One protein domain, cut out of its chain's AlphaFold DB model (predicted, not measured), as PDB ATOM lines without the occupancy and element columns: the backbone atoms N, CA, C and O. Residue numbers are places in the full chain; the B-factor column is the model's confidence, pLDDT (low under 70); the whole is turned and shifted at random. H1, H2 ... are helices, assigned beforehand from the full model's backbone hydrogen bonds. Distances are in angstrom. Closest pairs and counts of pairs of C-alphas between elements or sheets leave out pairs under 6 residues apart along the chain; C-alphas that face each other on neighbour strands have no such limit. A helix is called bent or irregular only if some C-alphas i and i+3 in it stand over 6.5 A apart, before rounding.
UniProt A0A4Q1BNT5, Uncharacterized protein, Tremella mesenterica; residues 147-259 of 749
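This is residues 147 to 259 of the 749 residues of an uncharacterized protein of Tremella mesenterica (UniProt A0A4Q1BNT5). Three long helices run nearly side by side, H4 packed between H1 and H3 and running opposite to both, with short H2 beside H1 and H3 and two long loops around them. The printed part has 113 residues, under half of them in named helices H1, H2, H3 and H4, in that order, with no named strand: all helix. It is compact, radius of gyration of the C-alphas 13.6 A, spanning 41 by 29 by 25 A.

H1, residues 147 to 160, begins at C-alpha (271.606, 239.342, 183.692) and is 19.8 A long. H2 is residues 187 to 190. H3, residues 198 to 216, is 27.3 A long and irregular: C-alphas 212 and 215 are 7.0 A apart. H4, residues 243 to 257, is 21.0 A long and ends at C-alpha (274.251, 239.011, 196.632).

H1 touches H4, closest C-alphas Ala 159 and Phe 247, 6.4 A, at a shallow tilt of 17 degrees, opposite ways. H3 and H4, a helical hairpin, touch at C-alphas Ser 209 and Cys 248, their closest, 6.4 A, at a shallow tilt of 10 degrees, opposite ways. H1 and H3 are apart. H2 is close to but not clearly touching H1, closest C-alphas Thr 153 and Gly 188, 7.0 A; H2 and H3 are near each other. Every O i to N i+4 pair is within hydrogen-bond range in H1 and H4, 13 of 15 in H3; H2 is too short for one.

The farthest C-alphas, Asp 194 and His 238, are 42.5 A apart. The printed part has no cut; the links H1 to H2 and H3 to H4 are long. Confidence is under 70 in 45 residues, among them 165 to 188 and 225 to 239.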
ATOM      1  N   GLU A 147     270.228 239.025 183.305       76.44
ATOM      2  CA  GLU A 147     271.606 239.342 183.692       76.44
ATOM      3  C   GLU A 147     272.008 238.643 184.994       76.44
ATOM      4  O   GLU A 147     273.035 237.967 185.025       76.44
ATOM      5  N   ILE A 148     271.174 238.715 186.041       77.19
ATOM      6  CA  ILE A 148     271.430 238.024 187.315       77.19
ATOM      7  C   ILE A 148     271.442 236.504 187.098       77.19
ATOM      8  O   ILE A 148     272.329 235.826 187.607       77.19
ATOM      9  N   ARG A 149     270.525 235.959 186.286       76.94
ATOM     10  CA  ARG A 149     270.515 234.530 185.918       76.94
ATOM     11  C   ARG A 149     271.781 234.100 185.161       76.94
ATOM     12  O   ARG A 149     272.351 233.051 185.467       76.94
ATOM     13  N   GLY A 150     272.270 234.924 184.233       73.00
ATOM     14  CA  GLY A 150     273.547 234.703 183.542       73.00
ATOM     15  C   GLY A 150     274.751 234.745 184.492       73.00
ATOM     16  O   GLY A 150     275.551 233.809 184.518       73.00
ATOM     17  N   ALA A 151     274.840 235.780 185.331       75.19
ATOM     18  CA  ALA A 151     275.905 235.938 186.319       75.19
ATOM     19  C   ALA A 151     275.921 234.794 187.348       75.19
ATOM     20  O   ALA A 151     276.982 234.238 187.626       75.19
ATOM     21  N   LEU A 152     274.753 234.381 187.855       77.81
ATOM     22  CA  LEU A 152     274.601 233.212 188.727       77.81
ATOM     23  C   LEU A 152     275.131 231.940 188.062       77.81
ATOM     24  O   LEU A 152     275.897 231.209 188.680       77.81
ATOM     25  N   THR A 153     274.784 231.699 186.795       79.94
ATOM     26  CA  THR A 153     275.259 230.526 186.044       79.94
ATOM     27  C   THR A 153     276.793 230.484 185.989       79.94
ATOM     28  O   THR A 153     277.394 229.450 186.285       79.94
ATOM     29  N   ILE A 154     277.438 231.620 185.700       78.44
ATOM     30  CA  ILE A 154     278.905 231.740 185.640       78.44
ATOM     31  C   ILE A 154     279.539 231.568 187.031       78.44
ATOM     32  O   ILE A 154     280.477 230.786 187.186       78.44
ATOM     33  N   LEU A 155     279.020 232.250 188.057       76.75
ATOM     34  CA  LEU A 155     279.553 232.189 189.424       76.75
ATOM     35  C   LEU A 155     279.398 230.796 190.051       76.75
ATOM     36  O   LEU A 155     280.294 230.335 190.757       76.75
ATOM     37  N   MET A 156     278.294 230.097 189.771       76.62
ATOM     38  CA  MET A 156     278.080 228.728 190.240       76.62
ATOM     39  C   MET A 156     278.998 227.730 189.528       76.62
ATOM     40  O   MET A 156     279.573 226.878 190.203       76.62
ATOM     41  N   ALA A 157     279.221 227.872 188.215       73.94
ATOM     42  CA  ALA A 157     280.231 227.088 187.498       73.94
ATOM     43  C   ALA A 157     281.648 227.352 188.040       73.94
ATOM     44  O   ALA A 157     282.396 226.415 188.315       73.94
ATOM     45  N   GLN A 158     282.008 228.616 188.283       76.12
ATOM     46  CA  GLN A 158     283.311 228.977 188.844       76.12
ATOM     47  C   GLN A 158     283.509 228.392 190.253       76.12
ATOM     48  O   GLN A 158     284.585 227.878 190.560       76.12
ATOM     49  N   ALA A 159     282.473 228.409 191.097       72.56
ATOM     50  CA  ALA A 159     282.502 227.784 192.418       72.56
ATOM     51  C   ALA A 159     282.565 226.240 192.350       72.56
ATOM     52  O   ALA A 159     283.202 225.627 193.210       72.56
ATOM     53  N   ALA A 160     281.965 225.621 191.327       71.44
ATOM     54  CA  ALA A 160     281.976 224.173 191.105       71.44
ATOM     55  C   ALA A 160     283.371 223.604 190.788       71.44
ATOM     56  O   ALA A 160     283.658 222.467 191.152       71.44
ATOM     57  N   THR A 161     284.272 224.402 190.193       72.00
ATOM     58  CA  THR A 161     285.635 223.979 189.785       72.00
ATOM     59  C   THR A 161     286.497 223.345 190.889       72.00
ATOM     60  O   THR A 161     287.523 222.739 190.591       72.00
ATOM     61  N   ARG A 162     286.118 223.492 192.166       67.06
ATOM     62  CA  ARG A 162     286.838 222.954 193.337       67.06
ATOM     63  C   ARG A 162     286.198 221.702 193.949       67.06
ATOM     64  O   ARG A 162     286.645 221.249 195.009       67.06
ATOM     65  N   LEU A 163     285.149 221.161 193.330       71.19
ATOM     66  CA  LEU A 163     284.516 219.910 193.743       71.19
ATOM     67  C   LEU A 163     285.102 218.701 192.991       71.19
ATOM     68  O   LEU A 163     285.557 218.847 191.858       71.19
ATOM     69  N   PRO A 164     285.108 217.503 193.610       71.50
ATOM     70  CA  PRO A 164     285.533 216.281 192.934       71.50
ATOM     71  C   PRO A 164     284.535 215.890 191.827       71.50
ATOM     72  O   PRO A 164     283.330 216.076 192.023       71.50
ATOM     73  N   PRO A 165     284.980 215.303 190.702       59.28
ATOM     74  CA  PRO A 165     284.073 214.763 189.691       59.28
ATOM     75  C   PRO A 165     283.105 213.710 190.264       59.28
ATOM     76  O   PRO A 165     283.495 212.973 191.173       59.28
ATOM     77  N   PRO A 166     281.852 213.620 189.771       61.50
ATOM     78  CA  PRO A 166     281.231 214.435 188.714       61.50
ATOM     79  C   PRO A 166     280.668 215.787 189.206       61.50
ATOM     80  O   PRO A 166     280.012 216.508 188.458       61.50
ATOM     81  N   LEU A 167     280.900 216.167 190.468       61.50
ATOM     82  CA  LEU A 167     280.377 217.411 191.051       61.50
ATOM     83  C   LEU A 167     281.107 218.677 190.567       61.50
ATOM     84  O   LEU A 167     280.806 219.769 191.039       61.50
ATOM     85  N   ASN A 168     282.045 218.559 189.627       61.22
ATOM     86  CA  ASN A 168     282.594 219.682 188.869       61.22
ATOM     87  C   ASN A 168     281.559 220.277 187.890       61.22
ATOM     88  O   ASN A 168     281.589 221.478 187.632       61.22
ATOM     89  N   GLU A 169     280.611 219.478 187.387       68.88
ATOM     90  CA  GLU A 169     279.608 219.903 186.397       68.88
ATOM     91  C   GLU A 169     278.228 220.194 187.011       68.88
ATOM     92  O   GLU A 169     277.191 219.743 186.539       68.88
ATOM     93  N   ILE A 170     278.174 220.992 188.079       63.44
ATOM     94  CA  ILE A 170     276.938 221.237 188.860       63.44
ATOM     95  C   ILE A 170     275.742 221.718 188.014       63.44
ATOM     96  O   ILE A 170     274.590 221.501 188.385       63.44
ATOM     97  N   LEU A 171     276.000 222.353 186.869       61.53
ATOM     98  CA  LEU A 171     274.963 222.813 185.947       61.53
ATOM     99  C   LEU A 171     274.332 221.692 185.099       61.53
ATOM    100  O   LEU A 171     273.206 221.890 184.645       61.53
ATOM    101  N   THR A 172     275.009 220.555 184.894       59.69
ATOM    102  CA  THR A 172     274.488 219.375 184.172       59.69
ATOM    103  C   THR A 172     273.853 218.345 185.112       59.69
ATOM    104  O   THR A 172     273.040 217.537 184.664       59.69
ATOM    105  N   LEU A 173     274.147 218.402 186.419       62.53
ATOM    106  CA  LEU A 173     273.549 217.519 187.426       62.53
ATOM    107  C   LEU A 173     272.014 217.636 187.480       62.53
ATOM    108  O   LEU A 173     271.446 218.735 187.489       62.53
ATOM    109  N   TRP A 174     271.353 216.480 187.574       64.00
ATOM    110  CA  TRP A 174     269.902 216.359 187.718       64.00
ATOM    111  C   TRP A 174     269.449 216.737 189.133       64.00
ATOM    112  O   TRP A 174     270.058 216.336 190.129       64.00
ATOM    113  N   LEU A 175     268.363 217.500 189.230       65.00
ATOM    114  CA  LEU A 175     267.851 218.005 190.499       65.00
ATOM    115  C   LEU A 175     266.926 216.989 191.204       65.00
ATOM    116  O   LEU A 175     266.079 216.366 190.556       65.00
ATOM    117  N   PRO A 176     267.018 216.846 192.542       57.75
ATOM    118  CA  PRO A 176     266.011 216.138 193.328       57.75
ATOM    119  C   PRO A 176     264.671 216.910 193.338       57.75
ATOM    120  O   PRO A 176     264.671 218.130 193.166       57.75
ATOM    121  N   PRO A 177     263.524 216.252 193.605       50.00
ATOM    122  CA  PRO A 177     263.389 214.875 194.089       50.00
ATOM    123  C   PRO A 177     263.283 213.821 192.980       50.00
ATOM    124  O   PRO A 177     263.392 212.633 193.260       50.00
ATOM    125  N   LYS A 178     263.052 214.234 191.731       52.47
ATOM    126  CA  LYS A 178     262.886 213.322 190.602       52.47
ATOM    127  C   LYS A 178     264.144 213.314 189.747       52.47
ATOM    128  O   LYS A 178     264.303 214.189 188.907       52.47
ATOM    129  N   PHE A 179     264.999 212.305 189.892       55.69
ATOM    130  CA  PHE A 179     266.200 212.127 189.060       55.69
ATOM    131  C   PHE A 179     265.879 211.636 187.627       55.69
ATOM    132  O   PHE A 179     266.577 210.795 187.069       55.69
ATOM    133  N   GLU A 180     264.798 212.146 187.032       58.09
ATOM    134  CA  GLU A 180     264.470 211.943 185.623       58.09
ATOM    135  C   GLU A 180     265.593 212.546 184.761       58.09
ATOM    136  O   GLU A 180     265.970 213.706 184.961       58.09
ATOM    137  N   GLN A 181     266.089 211.789 183.776       57.69
ATOM    138  CA  GLN A 181     267.163 212.186 182.847       57.69
ATOM    139  C   GLN A 181     266.669 213.173 181.767       57.69
ATOM    140  O   GLN A 181     266.949 213.050 180.580       57.69
ATOM    141  N   ASN A 182     265.889 214.161 182.198       63.41
ATOM    142  CA  ASN A 182     265.340 215.232 181.388       63.41
ATOM    143  C   ASN A 182     266.251 216.461 181.514       63.41
ATOM    144  O   ASN A 182     266.441 216.962 182.621       63.41
ATOM    145  N   GLU A 183     266.731 217.029 180.400       61.88
ATOM    146  CA  GLU A 183     267.514 218.287 180.405       61.88
ATOM    147  C   GLU A 183     266.822 219.400 181.210       61.88
ATOM    148  O   GLU A 183     267.466 220.184 181.910       61.88
ATOM    149  N   LYS A 184     265.482 219.408 181.162       63.78
ATOM    150  CA  LYS A 184     264.587 220.331 181.875       63.78
ATOM    151  C   LYS A 184     264.741 220.315 183.403       63.78
ATOM    152  O   LYS A 184     264.309 221.259 184.059       63.78
ATOM    153  N   ASN A 185     265.336 219.256 183.951       62.72
ATOM    154  CA  ASN A 185     265.565 219.035 185.377       62.72
ATOM    155  C   ASN A 185     267.027 219.302 185.806       62.72
ATOM    156  O   ASN A 185     267.421 218.995 186.928       62.72
ATOM    157  N   THR A 186     267.853 219.873 184.927       67.69
ATOM    158  CA  THR A 186     269.210 220.318 185.281       67.69
ATOM    159  C   THR A 186     269.190 221.712 185.907       67.69
ATOM    160  O   THR A 186     268.361 222.560 185.551       67.69
ATOM    161  N   LEU A 187     270.137 222.007 186.805       67.19
ATOM    162  CA  LEU A 187     270.260 223.355 187.374       67.19
ATOM    163  C   LEU A 187     270.543 224.411 186.288       67.19
ATOM    164  O   LEU A 187     269.993 225.513 186.334       67.19
ATOM    165  N   GLY A 188     271.328 224.048 185.268       69.88
ATOM    166  CA  GLY A 188     271.595 224.880 184.098       69.88
ATOM    167  C   GLY A 188     270.372 225.142 183.209       69.88
ATOM    168  O   GLY A 188     270.383 226.123 182.467       69.88
ATOM    169  N   TYR A 189     269.312 224.327 183.279       72.12
ATOM    170  CA  TYR A 189     268.033 224.624 182.624       72.12
ATOM    171  C   TYR A 189     267.126 225.494 183.493       72.12
ATOM    172  O   TYR A 189     266.538 226.443 182.978       72.12
ATOM    173  N   ILE A 190     267.038 225.246 184.806       73.75
ATOM    174  CA  ILE A 190     266.227 226.096 185.696       73.75
ATOM    175  C   ILE A 190     266.731 227.545 185.673       73.75
ATOM    176  O   ILE A 190     265.923 228.458 185.524       73.75
ATOM    177  N   LEU A 191     268.050 227.770 185.697       72.88
ATOM    178  CA  LEU A 191     268.633 229.115 185.574       72.88
ATOM    179  C   LEU A 191     268.342 229.802 184.221       72.88
ATOM    180  O   LEU A 191     268.409 231.026 184.142       72.88
ATOM    181  N   LYS A 192     267.960 229.061 183.170       78.56
ATOM    182  CA  LYS A 192     267.523 229.637 181.882       78.56
ATOM    183  C   LYS A 192     266.049 230.068 181.877       78.56
ATOM    184  O   LYS A 192     265.668 230.826 180.994       78.56
ATOM    185  N   GLN A 193     265.224 229.641 182.837       77.00
ATOM    186  CA  GLN A 193     263.788 229.957 182.856       77.00
ATOM    187  C   GLN A 193     263.529 231.430 183.206       77.00
ATOM    188  O   GLN A 193     264.016 231.931 184.219       77.00
ATOM    189  N   ASP A 194     262.716 232.119 182.402       67.94
ATOM    190  CA  ASP A 194     262.394 233.539 182.625       67.94
ATOM    191  C   ASP A 194     261.429 233.779 183.795       67.94
ATOM    192  O   ASP A 194     261.513 234.803 184.470       67.94
ATOM    193  N   ASN A 195     260.599 232.785 184.119       75.69
ATOM    194  CA  ASN A 195     259.655 232.819 185.241       75.69
ATOM    195  C   ASN A 195     260.290 232.396 186.587       75.69
ATOM    196  O   ASN A 195     259.576 232.061 187.536       75.69
ATOM    197  N   LEU A 196     261.625 232.356 186.684       75.50
ATOM    198  CA  LEU A 196     262.327 231.953 187.903       75.50
ATOM    199  C   LEU A 196     262.308 233.076 188.951       75.50
ATOM    200  O   LEU A 196     262.981 234.096 188.799       75.50
ATOM    201  N   THR A 197     261.573 232.870 190.044       78.81
ATOM    202  CA  THR A 197     261.627 233.741 191.227       78.81
ATOM    203  C   THR A 197     262.826 233.385 192.108       78.81
ATOM    204  O   THR A 197     263.252 232.227 192.164       78.81
ATOM    205  N   TRP A 198     263.370 234.374 192.825       79.56
ATOM    206  CA  TRP A 198     264.497 234.161 193.746       79.56
ATOM    207  C   TRP A 198     264.166 233.128 194.837       79.56
ATOM    208  O   TRP A 198     264.967 232.238 195.104       79.56
ATOM    209  N   GLU A 199     262.953 233.177 195.392       79.38
ATOM    210  CA  GLU A 199     262.477 232.243 196.424       79.38
ATOM    211  C   GLU A 199     262.469 230.793 195.918       79.38
ATOM    212  O   GLU A 199     263.001 229.895 196.571       79.38
ATOM    213  N   ARG A 200     261.947 230.569 194.702       78.19
ATOM    214  CA  ARG A 200     261.914 229.244 194.071       78.19
ATOM    215  C   ARG A 200     263.319 228.717 193.783       78.19
ATOM    216  O   ARG A 200     263.548 227.517 193.910       78.19
ATOM    217  N   LEU A 201     264.263 229.597 193.437       78.25
ATOM    218  CA  LEU A 201     265.670 229.224 193.297       78.25
ATOM    219  C   LEU A 201     266.293 228.852 194.655       78.25
ATOM    220  O   LEU A 201     266.962 227.826 194.740       78.25
ATOM    221  N   VAL A 202     266.042 229.616 195.725       79.94
ATOM    222  CA  VAL A 202     266.537 229.296 197.079       79.94
ATOM    223  C   VAL A 202     266.015 227.941 197.568       79.94
ATOM    224  O   VAL A 202     266.816 227.146 198.056       79.94
ATOM    225  N   ASP A 203     264.726 227.632 197.405       78.25
ATOM    226  CA  ASP A 203     264.172 226.347 197.858       78.25
ATOM    227  C   ASP A 203     264.656 225.153 197.005       78.25
ATOM    228  O   ASP A 203     264.985 224.102 197.561       78.25
ATOM    229  N   VAL A 204     264.821 225.311 195.683       75.94
ATOM    230  CA  VAL A 204     265.485 224.296 194.833       75.94
ATOM    231  C   VAL A 204     266.926 224.058 195.295       75.94
ATOM    232  O   VAL A 204     267.352 222.911 195.445       75.94
ATOM    233  N   LEU A 205     267.677 225.125 195.583       78.69
ATOM    234  CA  LEU A 205     269.061 225.024 196.044       78.69
ATOM    235  C   LEU A 205     269.172 224.481 197.480       78.69
ATOM    236  O   LEU A 205     270.152 223.803 197.790       78.69
ATOM    237  N   HIS A 206     268.176 224.700 198.343       81.00
ATOM    238  CA  HIS A 206     268.064 224.075 199.665       81.00
ATOM    239  C   HIS A 206     267.900 222.550 199.557       81.00
ATOM    240  O   HIS A 206     268.639 221.803 200.204       81.00
ATOM    241  N   VAL A 207     267.000 222.073 198.688       77.88
ATOM    242  CA  VAL A 207     266.809 220.634 198.430       77.88
ATOM    243  C   VAL A 207     268.052 220.019 197.777       77.88
ATOM    244  O   VAL A 207     268.509 218.954 198.196       77.88
ATOM    245  N   PHE A 208     268.646 220.697 196.793       75.94
ATOM    246  CA  PHE A 208     269.855 220.237 196.109       75.94
ATOM    247  C   PHE A 208     271.056 220.107 197.062       75.94
ATOM    248  O   PHE A 208     271.661 219.039 197.159       75.94
ATOM    249  N   SER A 209     271.357 221.153 197.837       76.44
ATOM    250  CA  SER A 209     272.440 221.144 198.837       76.44
ATOM    251  C   SER A 209     272.228 220.118 199.955       76.44
ATOM    252  O   SER A 209     273.198 219.526 200.425       76.44
ATOM    253  N   HIS A 210     270.978 219.850 200.354       75.94
ATOM    254  CA  HIS A 210     270.680 218.795 201.322       75.94
ATOM    255  C   HIS A 210     271.093 217.416 200.790       75.94
ATOM    256  O   HIS A 210     271.759 216.665 201.501       75.94
ATOM    257  N   ASN A 211     270.774 217.122 199.525       72.81
ATOM    258  CA  ASN A 211     271.140 215.863 198.876       72.81
ATOM    259  C   ASN A 211     272.652 215.766 198.592       72.81
ATOM    260  O   ASN A 211     273.234 214.712 198.826       72.81
ATOM    261  N   LEU A 212     273.320 216.863 198.200       73.00
ATOM    262  CA  LEU A 212     274.787 216.895 198.057       73.00
ATOM    263  C   LEU A 212     275.538 216.615 199.370       73.00
ATOM    264  O   LEU A 212     276.644 216.078 199.345       73.00
ATOM    265  N   LEU A 213     274.976 217.010 200.517       74.81
ATOM    266  CA  LEU A 213     275.626 216.876 201.826       74.81
ATOM    267  C   LEU A 213     275.200 215.625 202.605       74.81
ATOM    268  O   LEU A 213     275.881 215.269 203.570       74.81
ATOM    269  N   ALA A 214     274.138 214.934 202.178       73.31
ATOM    270  CA  ALA A 214     273.659 213.706 202.808       73.31
ATOM    271  C   ALA A 214     274.731 212.592 202.882       73.31
ATOM    272  O   ALA A 214     274.920 212.068 203.983       73.31
ATOM    273  N   PRO A 215     275.526 212.289 201.827       68.00
ATOM    274  CA  PRO A 215     276.608 211.298 201.909       68.00
ATOM    275  C   PRO A 215     277.716 211.669 202.904       68.00
ATOM    276  O   PRO A 215     278.434 210.803 203.395       68.00
ATOM    277  N   CYS A 216     277.875 212.962 203.203       64.25
ATOM    278  CA  CYS A 216     278.902 213.466 204.110       64.25
ATOM    279  C   CYS A 216     278.394 213.659 205.553       64.25
ATOM    280  O   CYS A 216     279.206 213.912 206.441       64.25
ATOM    281  N   ALA A 217     277.077 213.582 205.789       71.06
ATOM    282  CA  ALA A 217     276.408 213.872 207.064       71.06
ATOM    283  C   ALA A 217     276.690 215.277 207.660       71.06
ATOM    284  O   ALA A 217     276.665 215.462 208.879       71.06
ATOM    285  N   TYR A 218     276.940 216.286 206.815       72.38
ATOM    286  CA  TYR A 218     277.131 217.675 207.268       72.38
ATOM    287  C   TYR A 218     275.781 218.378 207.485       72.38
ATOM    288  O   TYR A 218     274.831 218.117 206.743       72.38
ATOM    289  N   PRO A 219     275.683 219.325 208.440       75.56
ATOM    290  CA  PRO A 219     274.531 220.222 208.509       75.56
ATOM    291  C   PRO A 219     274.442 221.041 207.215       75.56
ATOM    292  O   PRO A 219     275.464 221.515 206.720       75.56
ATOM    293  N   ASN A 220     273.240 221.230 206.664       76.62
ATOM    294  CA  ASN A 220     273.075 222.000 205.430       76.62
ATOM    295  C   ASN A 220     273.302 223.511 205.694       76.62
ATOM    296  O   ASN A 220     272.531 224.101 206.454       76.62
ATOM    297  N   PRO A 221     274.312 224.168 205.081       73.25
ATOM    298  CA  PRO A 221     274.543 225.604 205.236       73.25
ATOM    299  C   PRO A 221     273.639 226.462 204.335       73.25
ATOM    300  O   PRO A 221     273.677 227.687 204.438       73.25
ATOM    301  N   MET A 222     272.833 225.846 203.467       76.38
ATOM    302  CA  MET A 222     271.758 226.468 202.692       76.38
ATOM    303  C   MET A 222     270.402 226.156 203.349       76.38
ATOM    304  O   MET A 222     269.771 225.159 203.000       76.38
ATOM    305  N   PRO A 223     269.944 226.951 204.333       71.12
ATOM    306  CA  PRO A 223     268.598 226.829 204.894       71.12
ATOM    307  C   PRO A 223     267.511 227.281 203.900       71.12
ATOM    308  O   PRO A 223     267.791 228.041 202.973       71.12
ATOM    309  N   SER A 224     266.270 226.832 204.115       71.56
ATOM    310  CA  SER A 224     265.095 227.194 203.300       71.56
ATOM    311  C   SER A 224     264.758 228.686 203.378       71.56
ATOM    312  O   SER A 224     265.164 229.354 204.334       71.56
ATOM    313  N   VAL A 225     263.955 229.206 202.434       68.00
ATOM    314  CA  VAL A 225     263.598 230.645 202.333       68.00
ATOM    315  C   VAL A 225     263.237 231.264 203.692       68.00
ATOM    316  O   VAL A 225     263.818 232.271 204.095       68.00
ATOM    317  N   LYS A 226     262.374 230.598 204.477       63.88
ATOM    318  CA  LYS A 226     261.895 231.049 205.807       63.88
ATOM    319  C   LYS A 226     262.989 231.228 206.870       63.88
ATOM    320  O   LYS A 226     262.730 231.789 207.932       63.88
ATOM    321  N   THR A 227     264.187 230.709 206.622       63.66
ATOM    322  CA  THR A 227     265.356 230.802 207.508       63.66
ATOM    323  C   THR A 227     266.615 231.289 206.774       63.66
ATOM    324  O   THR A 227     267.687 231.364 207.377       63.66
ATOM    325  N   PHE A 228     266.494 231.709 205.506       65.88
ATOM    326  CA  PHE A 228     267.618 232.032 204.624       65.88
ATOM    327  C   PHE A 228     268.509 233.171 205.134       65.88
ATOM    328  O   PHE A 228     269.730 233.133 204.956       65.88
ATOM    329  N   HIS A 229     267.941 234.166 205.820       64.31
ATOM    330  CA  HIS A 229     268.702 235.309 206.329       64.31
ATOM    331  C   HIS A 229     269.504 234.987 207.609       64.31
ATOM    332  O   HIS A 229     270.568 235.586 207.802       64.31
ATOM    333  N   LEU A 230     269.069 234.006 208.419       63.41
ATOM    334  CA  LEU A 230     269.666 233.642 209.719       63.41
ATOM    335  C   LEU A 230     271.131 233.175 209.590       63.41
ATOM    336  O   LEU A 230     271.493 232.544 208.595       63.41
ATOM    337  N   PRO A 231     272.022 233.454 210.559       60.25
ATOM    338  CA  PRO A 231     273.401 232.969 210.501       60.25
ATOM    339  C   PRO A 231     273.459 231.433 210.566       60.25
ATOM    340  O   PRO A 231     272.791 230.821 211.395       60.25
ATOM    341  N   ILE A 232     274.293 230.812 209.721       64.56
ATOM    342  CA  ILE A 232     274.593 229.372 209.816       64.56
ATOM    343  C   ILE A 232     275.270 229.123 211.177       64.56
ATOM    344  O   ILE A 232     276.209 229.859 211.506       64.56
ATOM    345  N   PRO A 233     274.849 228.120 211.971       57.88
ATOM    346  CA  PRO A 233     275.577 227.743 213.179       57.88
ATOM    347  C   PRO A 233     277.004 227.294 212.809       57.88
ATOM    348  O   PRO A 233     277.172 226.568 211.829       57.88
ATOM    349  N   PRO A 234     278.047 227.702 213.555       60.91
ATOM    350  CA  PRO A 234     279.422 227.336 213.223       60.91
ATOM    351  C   PRO A 234     279.584 225.812 213.179       60.91
ATOM    352  O   PRO A 234     278.999 225.106 214.004       60.91
ATOM    353  N   LEU A 235     280.394 225.318 212.231       66.38
ATOM    354  CA  LEU A 235     280.683 223.888 212.094       66.38
ATOM    355  C   LEU A 235     281.081 223.291 213.457       66.38
ATOM    356  O   LEU A 235     281.994 223.818 214.104       66.38
ATOM    357  N   PRO A 236     280.442 222.191 213.898       68.19
ATOM    358  CA  PRO A 236     280.885 221.457 215.072       68.19
ATOM    359  C   PRO A 236     282.360 221.079 214.939       68.19
ATOM    360  O   PRO A 236     282.770 220.537 213.916       68.19
ATOM    361  N   SER A 237     283.161 221.297 215.985       55.97
ATOM    362  CA  SER A 237     284.629 221.146 215.950       55.97
ATOM    363  C   SER A 237     285.150 219.709 215.757       55.97
ATOM    364  O   SER A 237     286.338 219.457 215.941       55.97
ATOM    365  N   HIS A 238     284.264 218.759 215.456       61.09
ATOM    366  CA  HIS A 238     284.574 217.382 215.075       61.09
ATOM    367  C   HIS A 238     284.377 217.118 213.569       61.09
ATOM    368  O   HIS A 238     284.699 216.024 213.111       61.09
ATOM    369  N   LEU A 239     283.863 218.093 212.807       68.69
ATOM    370  CA  LEU A 239     283.751 218.048 211.351       68.69
ATOM    371  C   LEU A 239     284.852 218.925 210.720       68.69
ATOM    372  O   LEU A 239     284.905 220.123 211.017       68.69
ATOM    373  N   PRO A 240     285.746 218.375 209.877       71.75
ATOM    374  CA  PRO A 240     286.725 219.173 209.138       71.75
ATOM    375  C   PRO A 240     286.056 220.056 208.061       71.75
ATOM    376  O   PRO A 240     284.915 219.814 207.670       71.75
ATOM    377  N   PRO A 241     286.743 221.084 207.530       65.94
ATOM    378  CA  PRO A 241     286.231 221.853 206.397       65.94
ATOM    379  C   PRO A 241     286.206 220.987 205.126       65.94
ATOM    380  O   PRO A 241     287.255 220.617 204.604       65.94
ATOM    381  N   HIS A 242     285.014 220.675 204.614       72.69
ATOM    382  CA  HIS A 242     284.826 219.847 203.417       72.69
ATOM    383  C   HIS A 242     284.512 220.695 202.172       72.69
ATOM    384  O   HIS A 242     283.739 221.651 202.262       72.69
ATOM    385  N   ASN A 243     285.044 220.339 200.996       76.94
ATOM    386  CA  ASN A 243     284.881 221.147 199.775       76.94
ATOM    387  C   ASN A 243     283.409 221.337 199.373       76.94
ATOM    388  O   ASN A 243     283.014 222.459 199.067       76.94
ATOM    389  N   ILE A 244     282.580 220.288 199.461       76.75
ATOM    390  CA  ILE A 244     281.137 220.373 199.156       76.75
ATOM    391  C   ILE A 244     280.417 221.311 200.143       76.75
ATOM    392  O   ILE A 244     279.558 222.095 199.744       76.75
ATOM    393  N   TYR A 245     280.805 221.300 201.424       78.38
ATOM    394  CA  TYR A 245     280.247 222.217 202.423       78.38
ATOM    395  C   TYR A 245     280.671 223.667 202.147       78.38
ATOM    396  O   TYR A 245     279.831 224.563 202.133       78.38
ATOM    397  N   ASN A 246     281.955 223.893 201.852       79.81
ATOM    398  CA  ASN A 246     282.487 225.212 201.499       79.81
ATOM    399  C   ASN A 246     281.819 225.778 200.231       79.81
ATOM    400  O   ASN A 246     281.510 226.966 200.191       79.81
ATOM    401  N   PHE A 247     281.534 224.928 199.238       80.31
ATOM    402  CA  PHE A 247     280.736 225.280 198.063       80.31
ATOM    403  C   PHE A 247     279.297 225.670 198.434       80.31
ATOM    404  O   PHE A 247     278.809 226.702 197.991       80.31
ATOM    405  N   CYS A 248     278.617 224.912 199.299       78.44
ATOM    406  CA  CYS A 248     277.261 225.274 199.726       78.44
ATOM    407  C   CYS A 248     277.236 226.592 200.541       78.44
ATOM    408  O   CYS A 248     276.265 227.347 200.470       78.44
ATOM    409  N   VAL A 249     278.315 226.924 201.264       79.25
ATOM    410  CA  VAL A 249     278.494 228.225 201.943       79.25
ATOM    411  C   VAL A 249     278.749 229.373 200.952       79.25
ATOM    412  O   VAL A 249     278.169 230.453 201.113       79.25
ATOM    413  N   SER A 250     279.580 229.178 199.920       79.19
ATOM    414  CA  SER A 250     279.805 230.213 198.897       79.19
ATOM    415  C   SER A 250     278.558 230.436 198.039       79.19
ATOM    416  O   SER A 250     278.179 231.583 197.821       79.19
ATOM    417  N   LEU A 251     277.850 229.367 197.668       78.62
ATOM    418  CA  LEU A 251     276.550 229.397 196.997       78.62
ATOM    419  C   LEU A 251     275.527 230.224 197.793       78.62
ATOM    420  O   LEU A 251     274.885 231.100 197.219       78.62
ATOM    421  N   ARG A 252     275.435 230.052 199.122       76.75
ATOM    422  CA  ARG A 252     274.588 230.920 199.963       76.75
ATOM    423  C   ARG A 252     275.002 232.391 199.904       76.75
ATOM    424  O   ARG A 252     274.147 233.273 199.917       76.75
ATOM    425  N   THR A 253     276.304 232.656 199.877       79.50
ATOM    426  CA  THR A 253     276.852 234.021 199.836       79.50
ATOM    427  C   THR A 253     276.503 234.702 198.509       79.50
ATOM    428  O   THR A 253     276.010 235.827 198.513       79.50
ATOM    429  N   ILE A 254     276.638 233.973 197.398       79.94
ATOM    430  CA  ILE A 254     276.211 234.385 196.056       79.94
ATOM    431  C   ILE A 254     274.690 234.623 196.020       79.94
ATOM    432  O   ILE A 254     274.243 235.660 195.543       79.94
ATOM    433  N   MET A 255     273.881 233.720 196.586       78.56
ATOM    434  CA  MET A 255     272.417 233.858 196.608       78.56
ATOM    435  C   MET A 255     271.907 235.032 197.461       78.56
ATOM    436  O   MET A 255     270.836 235.555 197.163       78.56
ATOM    437  N   LYS A 256     272.669 235.483 198.472       77.50
ATOM    438  CA  LYS A 256     272.412 236.761 199.162       77.50
ATOM    439  C   LYS A 256     272.752 237.973 198.292       77.50
ATOM    440  O   LYS A 256     272.003 238.936 198.282       77.50
ATOM    441  N   GLN A 257     273.854 237.926 197.545       74.19
ATOM    442  CA  GLN A 257     274.251 239.011 196.632       74.19
ATOM    443  C   GLN A 257     273.330 239.125 195.405       74.19
ATOM    444  O   GLN A 257     273.198 240.204 194.837       74.19
ATOM    445  N   ALA A 258     272.687 238.025 195.008       69.06
ATOM    446  CA  ALA A 258     271.697 237.961 193.934       69.06
ATOM    447  C   ALA A 258     270.244 238.155 194.414       69.06
ATOM    448  O   ALA A 258     269.303 237.890 193.660       69.06
ATOM    449  N   GLU A 259     270.039 238.573 195.665       73.88
ATOM    450  CA  GLU A 259     268.718 238.929 196.174       73.88
ATOM    451  C   GLU A 259     268.247 240.245 195.523       73.88
ATOM    452  O   GLU A 259     268.997 241.225 195.527       73.88
TER     453      GLU A 259